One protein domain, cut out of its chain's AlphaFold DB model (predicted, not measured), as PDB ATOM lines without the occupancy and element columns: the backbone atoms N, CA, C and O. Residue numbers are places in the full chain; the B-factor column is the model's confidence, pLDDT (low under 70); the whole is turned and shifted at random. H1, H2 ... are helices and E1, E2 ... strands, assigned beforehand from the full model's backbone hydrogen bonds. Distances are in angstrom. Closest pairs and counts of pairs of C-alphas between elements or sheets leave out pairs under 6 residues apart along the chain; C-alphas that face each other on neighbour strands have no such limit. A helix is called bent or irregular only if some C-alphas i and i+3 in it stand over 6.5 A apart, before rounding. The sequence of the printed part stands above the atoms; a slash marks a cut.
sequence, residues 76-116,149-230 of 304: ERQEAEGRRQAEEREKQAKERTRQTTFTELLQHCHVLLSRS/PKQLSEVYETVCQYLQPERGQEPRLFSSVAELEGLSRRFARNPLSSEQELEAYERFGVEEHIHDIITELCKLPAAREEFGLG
ATOM      1  N   GLU A  76     192.995 225.031 181.245       97.31
ATOM      2  CA  GLU A  76     192.478 225.721 182.428       97.31
ATOM      3  C   GLU A  76     191.829 224.738 183.415       97.31
ATOM      4  O   GLU A  76     192.071 224.814 184.622       97.31
ATOM      5  N   ARG A  77     191.065 223.756 182.917       97.00
ATOM      6  CA  ARG A  77     190.489 222.691 183.754       97.00
ATOM      7  C   ARG A  77     191.563 221.834 184.417       97.00
ATOM      8  O   ARG A  77     191.463 221.584 185.617       97.00
ATOM      9  N   GLN A  78     192.582 221.412 183.668       96.69
ATOM     10  CA  GLN A  78     193.692 220.619 184.205       96.69
ATOM     11  C   GLN A  78     194.480 221.401 185.266       96.69
ATOM     12  O   GLN A  78     194.811 220.855 186.318       96.69
ATOM     13  N   GLU A  79     194.731 222.692 185.042       97.00
ATOM     14  CA  GLU A  79     195.371 223.557 186.034       97.00
ATOM     15  C   GLU A  79     194.510 223.731 187.288       97.00
ATOM     16  O   GLU A  79     195.023 223.643 188.406       97.00
ATOM     17  N   ALA A  80     193.202 223.952 187.131       97.12
ATOM     18  CA  ALA A  80     192.280 224.086 188.254       97.12
ATOM     19  C   ALA A  80     192.198 222.794 189.082       97.12
ATOM     20  O   ALA A  80     192.201 222.849 190.314       97.12
ATOM     21  N   GLU A  81     192.162 221.631 188.430       97.38
ATOM     22  CA  GLU A  81     192.204 220.335 189.107       97.38
ATOM     23  C   GLU A  81     193.539 220.120 189.828       97.38
ATOM     24  O   GLU A  81     193.549 219.762 191.007       97.38
ATOM     25  N   GLY A  82     194.662 220.423 189.170       97.62
ATOM     26  CA  GLY A  82     195.991 220.353 189.776       97.62
ATOM     27  C   GLY A  82     196.116 221.235 191.022       97.62
ATOM     28  O   GLY A  82     196.642 220.787 192.043       97.62
ATOM     29  N   ARG A  83     195.569 222.457 190.985       97.50
ATOM     30  CA  ARG A  83     195.525 223.363 192.148       97.50
ATOM     31  C   ARG A  83     194.688 222.790 193.288       97.50
ATOM     32  O   ARG A  83     195.156 222.791 194.422       97.50
ATOM     33  N   ARG A  84     193.499 222.248 193.000       97.25
ATOM     34  CA  ARG A  84     192.638 221.614 194.018       97.25
ATOM     35  C   ARG A  84     193.325 220.425 194.684       97.25
ATOM     36  O   ARG A  84     193.313 220.322 195.905       97.25
ATOM     37  N   GLN A  85     193.964 219.556 193.899       96.94
ATOM     38  CA  GLN A  85     194.708 218.417 194.439       96.94
ATOM     39  C   GLN A  85     195.901 218.866 195.295       96.94
ATOM     40  O   GLN A  85     196.181 218.262 196.330       96.94
ATOM     41  N   ALA A  86     196.616 219.919 194.880       97.00
ATOM     42  CA  ALA A  86     197.721 220.476 195.654       97.00
ATOM     43  C   ALA A  86     197.240 221.061 196.994       97.00
ATOM     44  O   ALA A  86     197.821 220.750 198.032       97.00
ATOM     45  N   GLU A  87     196.150 221.831 196.981       97.00
ATOM     46  CA  GLU A  87     195.538 222.407 198.182       97.00
ATOM     47  C   GLU A  87     195.034 221.318 199.142       97.00
ATOM     48  O   GLU A  87     195.258 221.392 200.352       97.00
ATOM     49  N   GLU A  88     194.414 220.255 198.620       96.81
ATOM     50  CA  GLU A  88     193.971 219.126 199.438       96.81
ATOM     51  C   GLU A  88     195.153 218.401 200.094       96.81
ATOM     52  O   GLU A  88     195.119 218.125 201.296       96.81
ATOM     53  N   ARG A  89     196.230 218.139 199.342       96.12
ATOM     54  CA  ARG A  89     197.454 217.531 199.889       96.12
ATOM     55  C   ARG A  89     198.090 218.407 200.958       96.12
ATOM     56  O   ARG A  89     198.524 217.888 201.983       96.12
ATOM     57  N   GLU A  90     198.126 219.718 200.746       96.62
ATOM     58  CA  GLU A  90     198.636 220.665 201.734       96.62
ATOM     59  C   GLU A  90     197.783 220.644 203.007       96.62
ATOM     60  O   GLU A  90     198.321 220.570 204.113       96.62
ATOM     61  N   LYS A  91     196.453 220.636 202.870       96.06
ATOM     62  CA  LYS A  91     195.528 220.541 204.004       96.06
ATOM     63  C   LYS A  91     195.712 219.235 204.779       96.06
ATOM     64  O   LYS A  91     195.790 219.266 206.005       96.06
ATOM     65  N   GLN A  92     195.827 218.102 204.086       94.62
ATOM     66  CA  GLN A  92     196.086 216.801 204.712       94.62
ATOM     67  C   GLN A  92     197.446 216.771 205.420       94.62
ATOM     68  O   GLN A  92     197.546 216.256 206.534       94.62
ATOM     69  N   ALA A  93     198.490 217.335 204.808       94.38
ATOM     70  CA  ALA A  93     199.810 217.425 205.422       94.38
ATOM     71  C   ALA A  93     199.764 218.263 206.706       94.38
ATOM     72  O   ALA A  93     200.212 217.786 207.746       94.38
ATOM     73  N   LYS A  94     199.140 219.449 206.654       95.38
ATOM     74  CA  LYS A  94     198.948 220.327 207.817       95.38
ATOM     75  C   LYS A  94     198.210 219.621 208.948       95.38
ATOM     76  O   LYS A  94     198.660 219.687 210.085       95.38
ATOM     77  N   GLU A  95     197.125 218.913 208.644       93.38
ATOM     78  CA  GLU A  95     196.342 218.184 209.649       93.38
ATOM     79  C   GLU A  95     197.139 217.041 210.296       93.38
ATOM     80  O   GLU A  95     197.000 216.781 211.488       93.38
ATOM     81  N   ARG A  96     198.018 216.374 209.539       93.94
ATOM     82  CA  ARG A  96     198.851 215.275 210.055       93.94
ATOM     83  C   ARG A  96     200.034 215.749 210.894       93.94
ATOM     84  O   ARG A  96     200.461 215.022 211.789       93.94
ATOM     85  N   THR A  97     200.576 216.928 210.594       95.94
ATOM     86  CA  THR A  97     201.690 217.541 211.340       95.94
ATOM     87  C   THR A  97     201.223 218.450 212.473       95.94
ATOM     88  O   THR A  97     202.034 218.886 213.284       95.94
ATOM     89  N   ARG A  98     199.925 218.752 212.533       96.25
ATOM     90  CA  ARG A  98     199.278 219.455 213.640       96.25
ATOM     91  C   ARG A  98     199.507 218.699 214.951       96.25
ATOM     92  O   ARG A  98     199.416 217.472 214.990       96.25
ATOM     93  N   GLN A  99     199.748 219.446 216.025       97.56
ATOM     94  CA  GLN A  99     199.836 218.900 217.377       97.56
ATOM     95  C   GLN A  99     198.498 218.306 217.837       97.56
ATOM     96  O   GLN A  99     197.411 218.786 217.483       97.56
ATOM     97  N   THR A 100     198.579 217.245 218.630       97.25
ATOM     98  CA  THR A 100     197.399 216.552 219.150       97.25
ATOM     99  C   THR A 100     196.883 217.218 220.424       97.25
ATOM    100  O   THR A 100     197.638 217.854 221.168       97.25
ATOM    101  N   THR A 101     195.577 217.104 220.668       96.38
ATOM    102  CA  THR A 101     195.010 217.348 222.007       96.38
ATOM    103  C   THR A 101     195.377 216.197 222.946       96.38
ATOM    104  O   THR A 101     195.821 215.141 222.494       96.38
ATOM    105  N   PHE A 102     195.173 216.360 224.257       96.12
ATOM    106  CA  PHE A 102     195.456 215.291 225.224       96.12
ATOM    107  C   PHE A 102     194.704 213.988 224.895       96.12
ATOM    108  O   PHE A 102     195.284 212.904 224.909       96.12
ATOM    109  N   THR A 103     193.425 214.090 224.515       94.25
ATOM    110  CA  THR A 103     192.599 212.931 224.135       94.25
ATOM    111  C   THR A 103     193.125 212.246 222.881       94.25
ATOM    112  O   THR A 103     193.248 211.021 222.845       94.25
ATOM    113  N   GLU A 104     193.428 213.045 221.852       96.06
ATOM    114  CA  GLU A 104     193.964 212.558 220.583       96.06
ATOM    115  C   GLU A 104     195.297 211.829 220.830       96.06
ATOM    116  O   GLU A 104     195.465 210.706 220.351       96.06
ATOM    117  N   LEU A 105     196.199 212.404 221.639       97.12
ATOM    118  CA  LEU A 105     197.466 211.778 222.023       97.12
ATOM    119  C   LEU A 105     197.236 210.402 222.654       97.12
ATOM    120  O   LEU A 105     197.763 209.412 222.151       97.12
ATOM    121  N   LEU A 106     196.436 210.314 223.724       96.19
ATOM    122  CA  LEU A 106     196.204 209.050 224.433       96.19
ATOM    123  C   LEU A 106     195.619 207.976 223.510       96.19
ATOM    124  O   LEU A 106     196.054 206.819 223.533       96.19
ATOM    125  N   GLN A 107     194.662 208.356 222.662       96.75
ATOM    126  CA  GLN A 107     194.064 207.447 221.693       96.75
ATOM    127  C   GLN A 107     195.096 206.957 220.671       96.75
ATOM    128  O   GLN A 107     195.162 205.756 220.383       96.75
ATOM    129  N   HIS A 108     195.916 207.857 220.127       97.12
ATOM    130  CA  HIS A 108     196.950 207.501 219.161       97.12
ATOM    131  C   HIS A 108     198.061 206.658 219.791       97.12
ATOM    132  O   HIS A 108     198.432 205.651 219.193       97.12
ATOM    133  N   CYS A 109     198.526 206.972 221.001       96.81
ATOM    134  CA  CYS A 109     199.486 206.144 221.736       96.81
ATOM    135  C   CYS A 109     198.942 204.725 221.947       96.81
ATOM    136  O   CYS A 109     199.616 203.744 221.629       96.81
ATOM    137  N   HIS A 110     197.682 204.598 222.374       96.38
ATOM    138  CA  HIS A 110     197.049 203.296 222.557       96.38
ATOM    139  C   HIS A 110     196.981 202.485 221.253       96.38
ATOM    140  O   HIS A 110     197.364 201.313 221.226       96.38
ATOM    141  N   VAL A 111     196.496 203.087 220.163       96.50
ATOM    142  CA  VAL A 111     196.282 202.386 218.885       96.50
ATOM    143  C   VAL A 111     197.600 202.105 218.158       96.50
ATOM    144  O   VAL A 111     197.817 200.988 217.681       96.50
ATOM    145  N   LEU A 112     198.482 203.099 218.066       95.62
ATOM    146  CA  LEU A 112     199.686 203.046 217.239       95.62
ATOM    147  C   LEU A 112     200.886 202.437 217.967       95.62
ATOM    148  O   LEU A 112     201.695 201.778 217.312       95.62
ATOM    149  N   LEU A 113     201.017 202.649 219.280       94.62
ATOM    150  CA  LEU A 113     202.207 202.252 220.041       94.62
ATOM    151  C   LEU A 113     201.930 201.012 220.895       94.62
ATOM    152  O   LEU A 113     202.571 199.983 220.696       94.62
ATOM    153  N   SER A 114     200.926 201.059 221.775       93.44
ATOM    154  CA  SER A 114     200.683 199.973 222.736       93.44
ATOM    155  C   SER A 114     200.041 198.738 222.100       93.44
ATOM    156  O   SER A 114     200.521 197.622 222.283       93.44
ATOM    157  N   ARG A 115     198.964 198.903 221.316       93.44
ATOM    158  CA  ARG A 115     198.257 197.770 220.679       93.44
ATOM    159  C   ARG A 115     199.069 197.069 219.598       93.44
ATOM    160  O   ARG A 115     198.822 195.897 219.322       93.44
ATOM    161  N   SER A 116     199.988 197.791 218.966       87.44
ATOM    162  CA  SER A 116     200.824 197.272 217.880       87.44
ATOM    163  C   SER A 116     202.112 196.616 218.386       87.44
ATOM    164  O   SER A 116     202.867 196.056 217.587       87.44
ATOM    165  N   PRO A 149     192.449 201.176 241.598       96.50
ATOM    166  CA  PRO A 149     191.727 201.581 240.389       96.50
ATOM    167  C   PRO A 149     190.931 202.877 240.570       96.50
ATOM    168  O   PRO A 149     190.843 203.680 239.642       96.50
ATOM    169  N   LYS A 150     190.371 203.094 241.769       97.19
ATOM    170  CA  LYS A 150     189.642 204.321 242.107       97.19
ATOM    171  C   LYS A 150     190.600 205.509 242.151       97.19
ATOM    172  O   LYS A 150     190.354 206.486 241.460       97.19
ATOM    173  N   GLN A 151     191.712 205.380 242.876       96.31
ATOM    174  CA  GLN A 151     192.725 206.435 242.974       96.31
ATOM    175  C   GLN A 151     193.321 206.788 241.599       96.31
ATOM    176  O   GLN A 151     193.469 207.960 241.271       96.31
ATOM    177  N   LEU A 152     193.612 205.789 240.757       95.38
ATOM    178  CA  LEU A 152     194.098 206.018 239.391       95.38
ATOM    179  C   LEU A 152     193.062 206.737 238.519       95.38
ATOM    180  O   LEU A 152     193.438 207.581 237.711       95.38
ATOM    181  N   SER A 153     191.777 206.413 238.684       97.00
ATOM    182  CA  SER A 153     190.694 207.085 237.955       97.00
ATOM    183  C   SER A 153     190.547 208.539 238.400       97.00
ATOM    184  O   SER A 153     190.450 209.411 237.549       97.00
ATOM    185  N   GLU A 154     190.612 208.812 239.705       97.12
ATOM    186  CA  GLU A 154     190.573 210.174 240.257       97.12
ATOM    187  C   GLU A 154     191.732 211.023 239.724       97.12
ATOM    188  O   GLU A 154     191.510 212.113 239.204       97.12
ATOM    189  N   VAL A 155     192.960 210.493 239.751       95.75
ATOM    190  CA  VAL A 155     194.127 211.182 239.180       95.75
ATOM    191  C   VAL A 155     193.939 211.434 237.682       95.75
ATOM    192  O   VAL A 155     194.212 212.534 237.205       95.75
ATOM    193  N   TYR A 156     193.460 210.437 236.933       95.06
ATOM    194  CA  TYR A 156     193.204 210.580 235.500       95.06
ATOM    195  C   TYR A 156     192.159 211.664 235.207       95.06
ATOM    196  O   TYR A 156     192.381 212.505 234.336       95.06
ATOM    197  N   GLU A 157     191.055 211.684 235.952       95.31
ATOM    198  CA  GLU A 157     190.001 212.689 235.826       95.31
ATOM    199  C   GLU A 157     190.523 214.097 236.133       95.31
ATOM    200  O   GLU A 157     190.242 215.019 235.367       95.31
ATOM    201  N   THR A 158     191.338 214.271 237.177       95.75
ATOM    202  CA  THR A 158     191.984 215.558 237.478       95.75
ATOM    203  C   THR A 158     192.930 215.993 236.351       95.75
ATOM    204  O   THR A 158     192.896 217.145 235.917       95.75
ATOM    205  N   VAL A 159     193.750 215.085 235.806       95.25
ATOM    206  CA  VAL A 159     194.621 215.403 234.657       95.25
ATOM    207  C   VAL A 159     193.790 215.824 233.440       95.25
ATOM    208  O   VAL A 159     194.119 216.813 232.780       95.25
ATOM    209  N   CYS A 160     192.686 215.123 233.165       93.38
ATOM    210  CA  CYS A 160     191.730 215.502 232.129       93.38
ATOM    211  C   CYS A 160     191.173 216.911 232.360       93.38
ATOM    212  O   CYS A 160     191.161 217.702 231.426       93.38
ATOM    213  N   GLN A 161     190.779 217.270 233.584       92.81
ATOM    214  CA  GLN A 161     190.268 218.614 233.888       92.81
ATOM    215  C   GLN A 161     191.281 219.722 233.558       92.81
ATOM    216  O   GLN A 161     190.892 220.775 233.054       92.81
ATOM    217  N   TYR A 162     192.577 219.482 233.786       93.56
ATOM    218  CA  TYR A 162     193.626 220.452 233.463       93.56
ATOM    219  C   TYR A 162     193.966 220.530 231.970       93.56
ATOM    220  O   TYR A 162     194.253 221.615 231.464       93.56
ATOM    221  N   LEU A 163     193.964 219.398 231.263       93.56
ATOM    222  CA  LEU A 163     194.447 219.311 229.878       93.56
ATOM    223  C   LEU A 163     193.328 219.280 228.824       93.56
ATOM    224  O   LEU A 163     193.604 219.383 227.628       93.56
ATOM    225  N   GLN A 164     192.073 219.148 229.250       87.75
ATOM    226  CA  GLN A 164     190.871 219.146 228.412       87.75
ATOM    227  C   GLN A 164     189.839 220.145 228.975       87.75
ATOM    228  O   GLN A 164     188.801 219.733 229.501       87.75
ATOM    229  N   PRO A 165     190.097 221.466 228.885       78.81
ATOM    230  CA  PRO A 165     189.098 222.479 229.223       78.81
ATOM    231  C   PRO A 165     187.908 222.438 228.238       78.81
ATOM    232  O   PRO A 165     187.839 221.571 227.368       78.81
ATOM    233  N   GLU A 166     186.946 223.358 228.387       80.56
ATOM    234  CA  GLU A 166     185.658 223.376 227.669       80.56
ATOM    235  C   GLU A 166     185.697 222.891 226.204       80.56
ATOM    236  O   GLU A 166     186.572 223.252 225.407       80.56
ATOM    237  N   ARG A 167     184.682 222.094 225.828       74.56
ATOM    238  CA  ARG A 167     184.568 221.487 224.493       74.56
ATOM    239  C   ARG A 167     184.768 222.521 223.384       74.56
ATOM    240  O   ARG A 167     184.020 223.487 223.278       74.56
ATOM    241  N   GLY A 168     185.718 222.236 222.497       74.56
ATOM    242  CA  GLY A 168     186.042 223.081 221.345       74.56
ATOM    243  C   GLY A 168     187.197 224.058 221.575       74.56
ATOM    244  O   GLY A 168     187.630 224.686 220.612       74.56
ATOM    245  N   GLN A 169     187.731 224.146 222.797       77.69
ATOM    246  CA  GLN A 169     188.927 224.934 223.131       77.69
ATOM    247  C   GLN A 169     190.090 224.070 223.640       77.69
ATOM    248  O   GLN A 169     190.989 224.555 224.323       77.69
ATOM    249  N   GLU A 170     190.086 222.780 223.300       85.75
ATOM    250  CA  GLU A 170     191.124 221.837 223.713       85.75
ATOM    251  C   GLU A 170     192.497 222.256 223.155       85.75
ATOM    252  O   GLU A 170     192.657 222.392 221.933       85.75
ATOM    253  N   PRO A 171     193.506 222.455 224.019       91.56
ATOM    254  CA  PRO A 171     194.810 222.907 223.583       91.56
ATOM    255  C   PRO A 171     195.548 221.767 222.863       91.56
ATOM    256  O   PRO A 171     195.531 220.604 223.273       91.56
ATOM    257  N   ARG A 172     196.203 222.111 221.754       94.69
ATOM    258  CA  ARG A 172     196.964 221.184 220.907       94.69
ATOM    259  C   ARG A 172     198.439 221.262 221.269       94.69
ATOM    260  O   ARG A 172     199.184 222.000 220.636       94.69
ATOM    261  N   LEU A 173     198.822 220.565 222.332       95.69
ATOM    262  CA  LEU A 173     200.132 220.728 222.973       95.69
ATOM    263  C   LEU A 173     201.100 219.580 222.675       95.69
ATOM    264  O   LEU A 173     202.299 219.734 222.884       95.69
ATOM    265  N   PHE A 174     200.609 218.449 222.166       97.38
ATOM    266  CA  PHE A 174     201.365 217.195 222.151       97.38
ATOM    267  C   PHE A 174     201.791 216.753 220.747       97.38
ATOM    268  O   PHE A 174     201.338 217.316 219.743       97.38
ATOM    269  N   SER A 175     202.657 215.733 220.678       97.06
ATOM    270  CA  SER A 175     203.201 215.160 219.439       97.06
ATOM    271  C   SER A 175     202.151 215.000 218.339       97.06
ATOM    272  O   SER A 175     201.001 214.615 218.576       97.06
ATOM    273  N   SER A 176     202.555 215.283 217.103       97.94
ATOM    274  CA  SER A 176     201.673 215.153 215.942       97.94
ATOM    275  C   SER A 176     201.386 213.688 215.595       97.94
ATOM    276  O   SER A 176     202.179 212.790 215.884       97.94
ATOM    277  N   VAL A 177     200.288 213.433 214.879       97.00
ATOM    278  CA  VAL A 177     199.958 212.075 214.403       97.00
ATOM    279  C   VAL A 177     201.072 211.515 213.512       97.00
ATOM    280  O   VAL A 177     201.425 210.340 213.617       97.00
ATOM    281  N   ALA A 178     201.677 212.353 212.664       96.94
ATOM    282  CA  ALA A 178     202.784 211.949 211.800       96.94
ATOM    283  C   ALA A 178     204.013 211.444 212.583       96.94
ATOM    284  O   ALA A 178     204.691 210.514 212.133       96.94
ATOM    285  N   GLU A 179     204.290 212.035 213.748       96.88
ATOM    286  CA  GLU A 179     205.382 211.641 214.642       96.88
ATOM    287  C   GLU A 179     205.100 210.291 215.309       96.88
ATOM    288  O   GLU A 179     205.927 209.377 215.221       96.88
ATOM    289  N   LEU A 180     203.896 210.121 215.866       96.88
ATOM    290  CA  LEU A 180     203.457 208.875 216.506       96.88
ATOM    291  C   LEU A 180     203.427 207.704 215.515       96.88
ATOM    292  O   LEU A 180     203.877 206.600 215.823       96.88
ATOM    293  N   GLU A 181     202.977 207.930 214.279       96.12
ATOM    294  CA  GLU A 181     203.084 206.925 213.219       96.12
ATOM    295  C   GLU A 181     204.543 206.606 212.859       96.12
ATOM    296  O   GLU A 181     204.875 205.475 212.495       96.12
ATOM    297  N   GLY A 182     205.428 207.602 212.935       95.50
ATOM    298  CA  GLY A 182     206.866 207.421 212.773       95.50
ATOM    299  C   GLY A 182     207.448 206.475 213.820       95.50
ATOM    300  O   GLY A 182     208.185 205.557 213.452       95.50
ATOM    301  N   LEU A 183     207.088 206.665 215.091       94.94
ATOM    302  CA  LEU A 183     207.459 205.776 216.197       94.94
ATOM    303  C   LEU A 183     206.861 204.379 216.018       94.94
ATOM    304  O   LEU A 183     207.592 203.391 216.053       94.94
ATOM    305  N   SER A 184     205.570 204.294 215.694       95.00
ATOM    306  CA  SER A 184     204.882 203.031 215.413       95.00
ATOM    307  C   SER A 184     205.590 202.217 214.327       95.00
ATOM    308  O   SER A 184     205.901 201.042 214.524       95.00
ATOM    309  N   ARG A 185     205.970 202.851 213.206       94.62
ATOM    310  CA  ARG A 185     206.750 202.194 212.143       94.62
ATOM    311  C   ARG A 185     208.113 201.696 212.617       94.62
ATOM    312  O   ARG A 185     208.611 200.732 212.043       94.62
ATOM    313  N   ARG A 186     208.748 202.344 213.601       92.44
ATOM    314  CA  ARG A 186     210.029 201.891 214.173       92.44
ATOM    315  C   ARG A 186     209.819 200.677 215.070       92.44
ATOM    316  O   ARG A 186     210.493 199.675 214.855       92.44
ATOM    317  N   PHE A 187     208.852 200.733 215.985       91.06
ATOM    318  CA  PHE A 187     208.526 199.619 216.882       91.06
ATOM    319  C   PHE A 187     207.992 198.396 216.131       91.06
ATOM    320  O   PHE A 187     208.277 197.262 216.498       91.06
ATOM    321  N   ALA A 188     207.293 198.597 215.015       89.62
ATOM    322  CA  ALA A 188     206.797 197.499 214.197       89.62
ATOM    323  C   ALA A 188     207.909 196.688 213.504       89.62
ATOM    324  O   ALA A 188     207.635 195.564 213.082       89.62
ATOM    325  N   ARG A 189     209.140 197.206 213.364       88.38
ATOM    326  CA  ARG A 189     210.224 196.510 212.636       88.38
ATOM    327  C   ARG A 189     210.644 195.215 213.319       88.38
ATOM    328  O   ARG A 189     210.751 194.196 212.644       88.38
ATOM    329  N   ASN A 190     210.834 195.264 214.634       84.69
ATOM    330  CA  ASN A 190     211.340 194.150 215.423       84.69
ATOM    331  C   ASN A 190     210.405 193.910 216.613       84.69
ATOM    332  O   ASN A 190     210.164 194.839 217.383       84.69
ATOM    333  N   PRO A 191     209.865 192.692 216.784       90.88
ATOM    334  CA  PRO A 191     209.227 192.309 218.035       90.88
ATOM    335  C   PRO A 191     210.218 192.399 219.206       90.88
ATOM    336  O   PRO A 191     211.407 192.144 219.035       90.88
ATOM    337  N   LEU A 192     209.723 192.714 220.401       90.69
ATOM    338  CA  LEU A 192     210.524 192.791 221.619       90.69
ATOM    339  C   LEU A 192     211.133 191.428 221.954       90.69
ATOM    340  O   LEU A 192     210.410 190.467 222.230       90.69
ATOM    341  N   SER A 193     212.460 191.365 221.979       89.19
ATOM    342  CA  SER A 193     213.227 190.139 222.220       89.19
ATOM    343  C   SER A 193     214.330 190.318 223.279       89.19
ATOM    344  O   SER A 193     214.875 189.340 223.797       89.19
ATOM    345  N   SER A 194     214.633 191.564 223.658       87.56
ATOM    346  CA  SER A 194     215.741 191.932 224.545       87.56
ATOM    347  C   SER A 194     215.374 193.041 225.545       87.56
ATOM    348  O   SER A 194     214.345 193.698 225.410       87.56
ATOM    349  N   GLU A 195     216.216 193.235 226.570       86.62
ATOM    350  CA  GLU A 195     216.064 194.336 227.543       86.62
ATOM    351  C   GLU A 195     216.237 195.693 226.858       86.62
ATOM    352  O   GLU A 195     215.433 196.587 227.081       86.62
ATOM    353  N   GLN A 196     217.205 195.803 225.944       85.94
ATOM    354  CA  GLN A 196     217.481 197.023 225.189       85.94
ATOM    355  C   GLN A 196     216.303 197.454 224.299       85.94
ATOM    356  O   GLN A 196     216.006 198.639 224.186       85.94
ATOM    357  N   GLU A 197     215.623 196.505 223.651       89.12
ATOM    358  CA  GLU A 197     214.443 196.817 222.836       89.12
ATOM    359  C   GLU A 197     213.252 197.246 223.694       89.12
ATOM    360  O   GLU A 197     212.506 198.137 223.289       89.12
ATOM    361  N   LEU A 198     213.082 196.637 224.874       89.56
ATOM    362  CA  LEU A 198     212.058 197.061 225.826       89.56
ATOM    363  C   LEU A 198     212.358 198.465 226.357       89.56
ATOM    364  O   LEU A 198     211.475 199.309 226.326       89.56
ATOM    365  N   GLU A 199     213.599 198.735 226.765       87.94
ATOM    366  CA  GLU A 199     214.037 200.063 227.209       87.94
ATOM    367  C   GLU A 199     213.792 201.122 226.126       87.94
ATOM    368  O   GLU A 199     213.281 202.200 226.412       87.94
ATOM    369  N   ALA A 200     214.093 200.816 224.859       89.12
ATOM    370  CA  ALA A 200     213.823 201.734 223.757       89.12
ATOM    371  C   ALA A 200     212.318 201.997 223.563       89.12
ATOM    372  O   ALA A 200     211.930 203.130 223.278       89.12
ATOM    373  N   TYR A 201     211.471 200.971 223.696       92.25
ATOM    374  CA  TYR A 201     210.020 201.146 223.636       92.25
ATOM    375  C   TYR A 201     209.500 201.979 224.809       92.25
ATOM    376  O   TYR A 201     208.752 202.921 224.574       92.25
ATOM    377  N   GLU A 202     209.900 201.665 226.039       91.00
ATOM    378  CA  GLU A 202     209.453 202.393 227.230       91.00
ATOM    379  C   GLU A 202     209.877 203.856 227.144       91.00
ATOM    380  O   GLU A 202     209.037 204.744 227.250       91.00
ATOM    381  N   ARG A 203     211.131 204.122 226.771       89.81
ATOM    382  CA  ARG A 203     211.612 205.487 226.578       89.81
ATOM    383  C   ARG A 203     210.798 206.255 225.540       89.81
ATOM    384  O   ARG A 203     210.168 207.259 225.851       89.81
ATOM    385  N   PHE A 204     210.803 205.798 224.290       91.56
ATOM    386  CA  PHE A 204     210.252 206.593 223.188       91.56
ATOM    387  C   PHE A 204     208.737 206.462 223.022       91.56
ATOM    388  O   PHE A 204     208.123 207.328 222.414       91.56
ATOM    389  N   GLY A 205     208.147 205.359 223.474       93.12
ATOM    390  CA  GLY A 205     206.728 205.057 223.304       93.12
ATOM    391  C   GLY A 205     205.874 205.367 224.528       93.12
ATOM    392  O   GLY A 205     204.649 205.368 224.408       93.12
ATOM    393  N   VAL A 206     206.495 205.610 225.688       92.88
ATOM    394  CA  VAL A 206     205.795 205.867 226.952       92.88
ATOM    395  C   VAL A 206     206.376 207.094 227.656       92.88
ATOM    396  O   VAL A 206     205.672 208.090 227.817       92.88
ATOM    397  N   GLU A 207     207.646 207.054 228.051       92.06
ATOM    398  CA  GLU A 207     208.262 208.047 228.939       92.06
ATOM    399  C   GLU A 207     208.318 209.449 228.331       92.06
ATOM    400  O   GLU A 207     207.938 210.396 229.009       92.06
ATOM    401  N   GLU A 208     208.732 209.603 227.068       92.69
ATOM    402  CA  GLU A 208     208.787 210.923 226.412       92.69
ATOM    403  C   GLU A 208     207.388 211.570 226.347       92.69
ATOM    404  O   GLU A 208     207.224 212.755 226.623       92.69
ATOM    405  N   HIS A 209     206.337 210.781 226.103       95.56
ATOM    406  CA  HIS A 209     204.965 211.297 226.109       95.56
ATOM    407  C   HIS A 209     204.496 211.679 227.519       95.56
ATOM    408  O   HIS A 209     203.821 212.692 227.691       95.56
ATOM    409  N   ILE A 210     204.863 210.896 228.541       94.19
ATOM    410  CA  ILE A 210     204.595 211.242 229.945       94.19
ATOM    411  C   ILE A 210     205.354 212.516 230.332       94.19
ATOM    412  O   ILE A 210     204.795 213.377 231.011       94.19
ATOM    413  N   HIS A 211     206.604 212.655 229.894       93.94
ATOM    414  CA  HIS A 211     207.414 213.842 230.121       93.94
ATOM    415  C   HIS A 211     206.736 215.093 229.550       93.94
ATOM    416  O   HIS A 211     206.635 216.098 230.254       93.94
ATOM    417  N   ASP A 212     206.216 215.028 228.323       95.94
ATOM    418  CA  ASP A 212     205.498 216.147 227.705       95.94
ATOM    419  C   ASP A 212     204.209 216.489 228.463       95.94
ATOM    420  O   ASP A 212     203.957 217.656 228.761       95.94
ATOM    421  N   ILE A 213     203.427 215.480 228.863       96.56
ATOM    422  CA  ILE A 213     202.217 215.665 229.686       96.56
ATOM    423  C   ILE A 213     202.554 216.379 230.997       96.56
ATOM    424  O   ILE A 213     201.926 217.382 231.340       96.56
ATOM    425  N   ILE A 214     203.563 215.895 231.721       95.81
ATOM    426  CA  ILE A 214     203.989 216.495 232.987       95.81
ATOM    427  C   ILE A 214     204.543 217.902 232.762       95.81
ATOM    428  O   ILE A 214     204.277 218.793 233.564       95.81
ATOM    429  N   THR A 215     205.267 218.131 231.666       95.75
ATOM    430  CA  THR A 215     205.797 219.454 231.311       95.75
ATOM    431  C   THR A 215     204.673 220.467 231.116       95.75
ATOM    432  O   THR A 215     204.776 221.587 231.617       95.75
ATOM    433  N   GLU A 216     203.582 220.089 230.445       96.19
ATOM    434  CA  GLU A 216     202.409 220.960 230.308       96.19
ATOM    435  C   GLU A 216     201.695 221.180 231.650       96.19
ATOM    436  O   GLU A 216     201.344 222.317 231.970       96.19
ATOM    437  N   LEU A 217     201.556 220.144 232.487       96.12
ATOM    438  CA  LEU A 217     200.999 220.285 233.841       96.12
ATOM    439  C   LEU A 217     201.858 221.203 234.726       96.12
ATOM    440  O   LEU A 217     201.318 222.023 235.467       96.12
ATOM    441  N   CYS A 218     203.187 221.159 234.601       95.06
ATOM    442  CA  CYS A 218     204.102 222.061 235.302       95.06
ATOM    443  C   CYS A 218     203.930 223.541 234.908       95.06
ATOM    444  O   CYS A 218     204.370 224.440 235.624       95.06
ATOM    445  N   LYS A 219     203.274 223.860 233.793       94.38
ATOM    446  CA  LYS A 219     202.977 225.263 233.458       94.38
ATOM    447  C   LYS A 219     201.791 225.809 234.254       94.38
ATOM    448  O   LYS A 219     201.611 227.023 234.308       94.38
ATOM    449  N   LEU A 220     201.000 224.936 234.878       94.62
ATOM    450  CA  LEU A 220     199.788 225.275 235.615       94.62
ATOM    451  C   LEU A 220     200.076 225.253 237.128       94.62
ATOM    452  O   LEU A 220     200.272 224.175 237.690       94.62
ATOM    453  N   PRO A 221     200.076 226.408 237.828       95.38
ATOM    454  CA  PRO A 221     200.391 226.452 239.259       95.38
ATOM    455  C   PRO A 221     199.489 225.557 240.118       95.38
ATOM    456  O   PRO A 221     199.989 224.866 240.999       95.38
ATOM    457  N   ALA A 222     198.187 225.514 239.817       95.69
ATOM    458  CA  ALA A 222     197.236 224.674 240.542       95.69
ATOM    459  C   ALA A 222     197.542 223.174 240.374       95.69
ATOM    460  O   ALA A 222     197.577 222.450 241.362       95.69
ATOM    461  N   ALA A 223     197.870 222.725 239.156       95.69
ATOM    462  CA  ALA A 223     198.233 221.329 238.911       95.69
ATOM    463  C   ALA A 223     199.568 220.961 239.578       95.69
ATOM    464  O   ALA A 223     199.718 219.869 240.122       95.69
ATOM    465  N   ARG A 224     200.549 221.877 239.570       94.81
ATOM    466  CA  ARG A 224     201.827 221.681 240.271       94.81
ATOM    467  C   ARG A 224     201.643 221.451 241.761       94.81
ATOM    468  O   ARG A 224     202.313 220.580 242.311       94.81
ATOM    469  N   GLU A 225     200.783 222.249 242.385       95.50
ATOM    470  CA  GLU A 225     200.461 222.135 243.804       95.50
ATOM    471  C   GLU A 225     199.694 220.839 244.092       95.50
ATOM    472  O   GLU A 225     200.112 220.076 244.959       95.50
ATOM    473  N   GLU A 226     198.645 220.543 243.318       96.19
ATOM    474  CA  GLU A 226     197.789 219.367 243.520       96.19
ATOM    475  C   GLU A 226     198.548 218.040 243.370       96.19
ATOM    476  O   GLU A 226     198.387 217.131 244.182       96.19
ATOM    477  N   PHE A 227     199.426 217.935 242.369       94.06
ATOM    478  CA  PHE A 227     200.192 216.715 242.094       94.06
ATOM    479  C   PHE A 227     201.591 216.698 242.730       94.06
ATOM    480  O   PHE A 227     202.303 215.697 242.627       94.06
ATOM    481  N   GLY A 228     202.032 217.796 243.353       92.81
ATOM    482  CA  GLY A 228     203.372 217.904 243.938       92.81
ATOM    483  C   GLY A 228     204.511 217.699 242.926       92.81
ATOM    484  O   GLY A 228     205.516 217.059 243.259       92.81
ATOM    485  N   LEU A 229     204.350 218.213 241.698       91.50
ATOM    486  CA  LEU A 229     205.237 217.955 240.542       91.50
ATOM    487  C   LEU A 229     206.587 218.671 240.600       91.50
ATOM    488  O   LEU A 229     207.503 218.312 239.860       91.50
ATOM    489  N   GLY A 230     206.715 219.679 241.455       90.06
ATOM    490  CA  GLY A 230     207.910 220.508 241.489       90.06
ATOM    491  C   GLY A 230     208.076 221.365 240.242       90.06
ATOM    492  O   GLY A 230     207.083 221.867 239.717       90.06
TER     493      GLY A 230
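AT A GLANCE: This is residues 76 to 116 and 149 to 230 of the 304 residues of an uncharacterized protein of Penicillium nordicum (UniProt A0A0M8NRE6). The long bent helix H5 runs the length of a loose body, with H2 and H4 lined up beside its first arm, H5a, while H3 and H6 gather loosely round the end of its second arm, H5b. Most of H1, residues 76 to 92, sticks out from this body as a long arm, and the short strand E1 sits in the middle. The printed part has 123 residues, with named elements in the order H1, H2, H3, E1, H4, H5, H6; the class is mostly helix. It is loose, with a radius of gyration of the C-alphas of 18.6 A, and spans 63 by 43 by 24 A.

IN THESE COORDINATES: H5, residues 195 to 217, is the longest helix by residues, with 23; by its hydrogen bonds it was assigned as one helix, but it is bent, with C-alphas 205 and 208 7.0 A apart. Its arms are H5a, residues 195 to 205, 14.8 A long, and H5b, residues 208 to 217, 14.3 A long. H4 is residues 177 to 187, 15.3 A, directly after the strand E1, residues 174 to 176, 6.5 A. H2, residues 102 to 114, is 16.4 A long; it is neither bent nor irregular, but only just: C-alphas 111 and 114 are 6.3 A apart. H1, residues 76 to 97, measures 31.4 A from C-alpha 76 at (192.478, 225.721, 182.428). H3, residues 149 to 163, is 20.8 A long, and H6, residues 221 to 227, is 10.1 A long, with C-alpha 227 at (200.192, 216.715, 242.094).

HOW THE PARTS SIT: H5a and H5b stand at a steep tilt of 36 degrees, only just past shallow. H4 and H5a form a helical hairpin and only just touch, with 3 pairs of C-alphas within 8 A, the closest being Phe 187 and Tyr 201 at 7.1 A; they run opposite ways at a shallow tilt of 6 degrees. H2 touches H4 with residues 108 to 113 alone, the same way at 21 degrees, a shallow tilt; the closest C-alphas, of Leu 113 and Ser 184, are 5.4 A apart. H1 and H4 touch only at their ends, closest at the C-alphas of Arg 96 and Ala 178, 5.4 A. E1 pairs with no named strand, but residues 99 to 100 pair with it, antiparallel. H6 is close to H5b but not clearly touching, with the C-alphas of Leu 217 and Ala 223 closest at 5.9 A; H3 and H6 stand likewise, closest at Tyr 162 and Ala 223, 7.2 A between C-alphas. Every O i to N i+4 pair is within hydrogen-bond range in H1, H3, H4, H5a, H5b and H6, and 8 of 9 are in H2.

THE WHOLE: The farthest C-alphas, of Glu 76 and Gln 151, are 63.5 A apart. Residues 117 to 148 are not printed, and C-alphas 116 and 149 are 24.7 A apart across this cut. Of the links that are printed whole, none is long. No printed residue is under 70 in pLDDT.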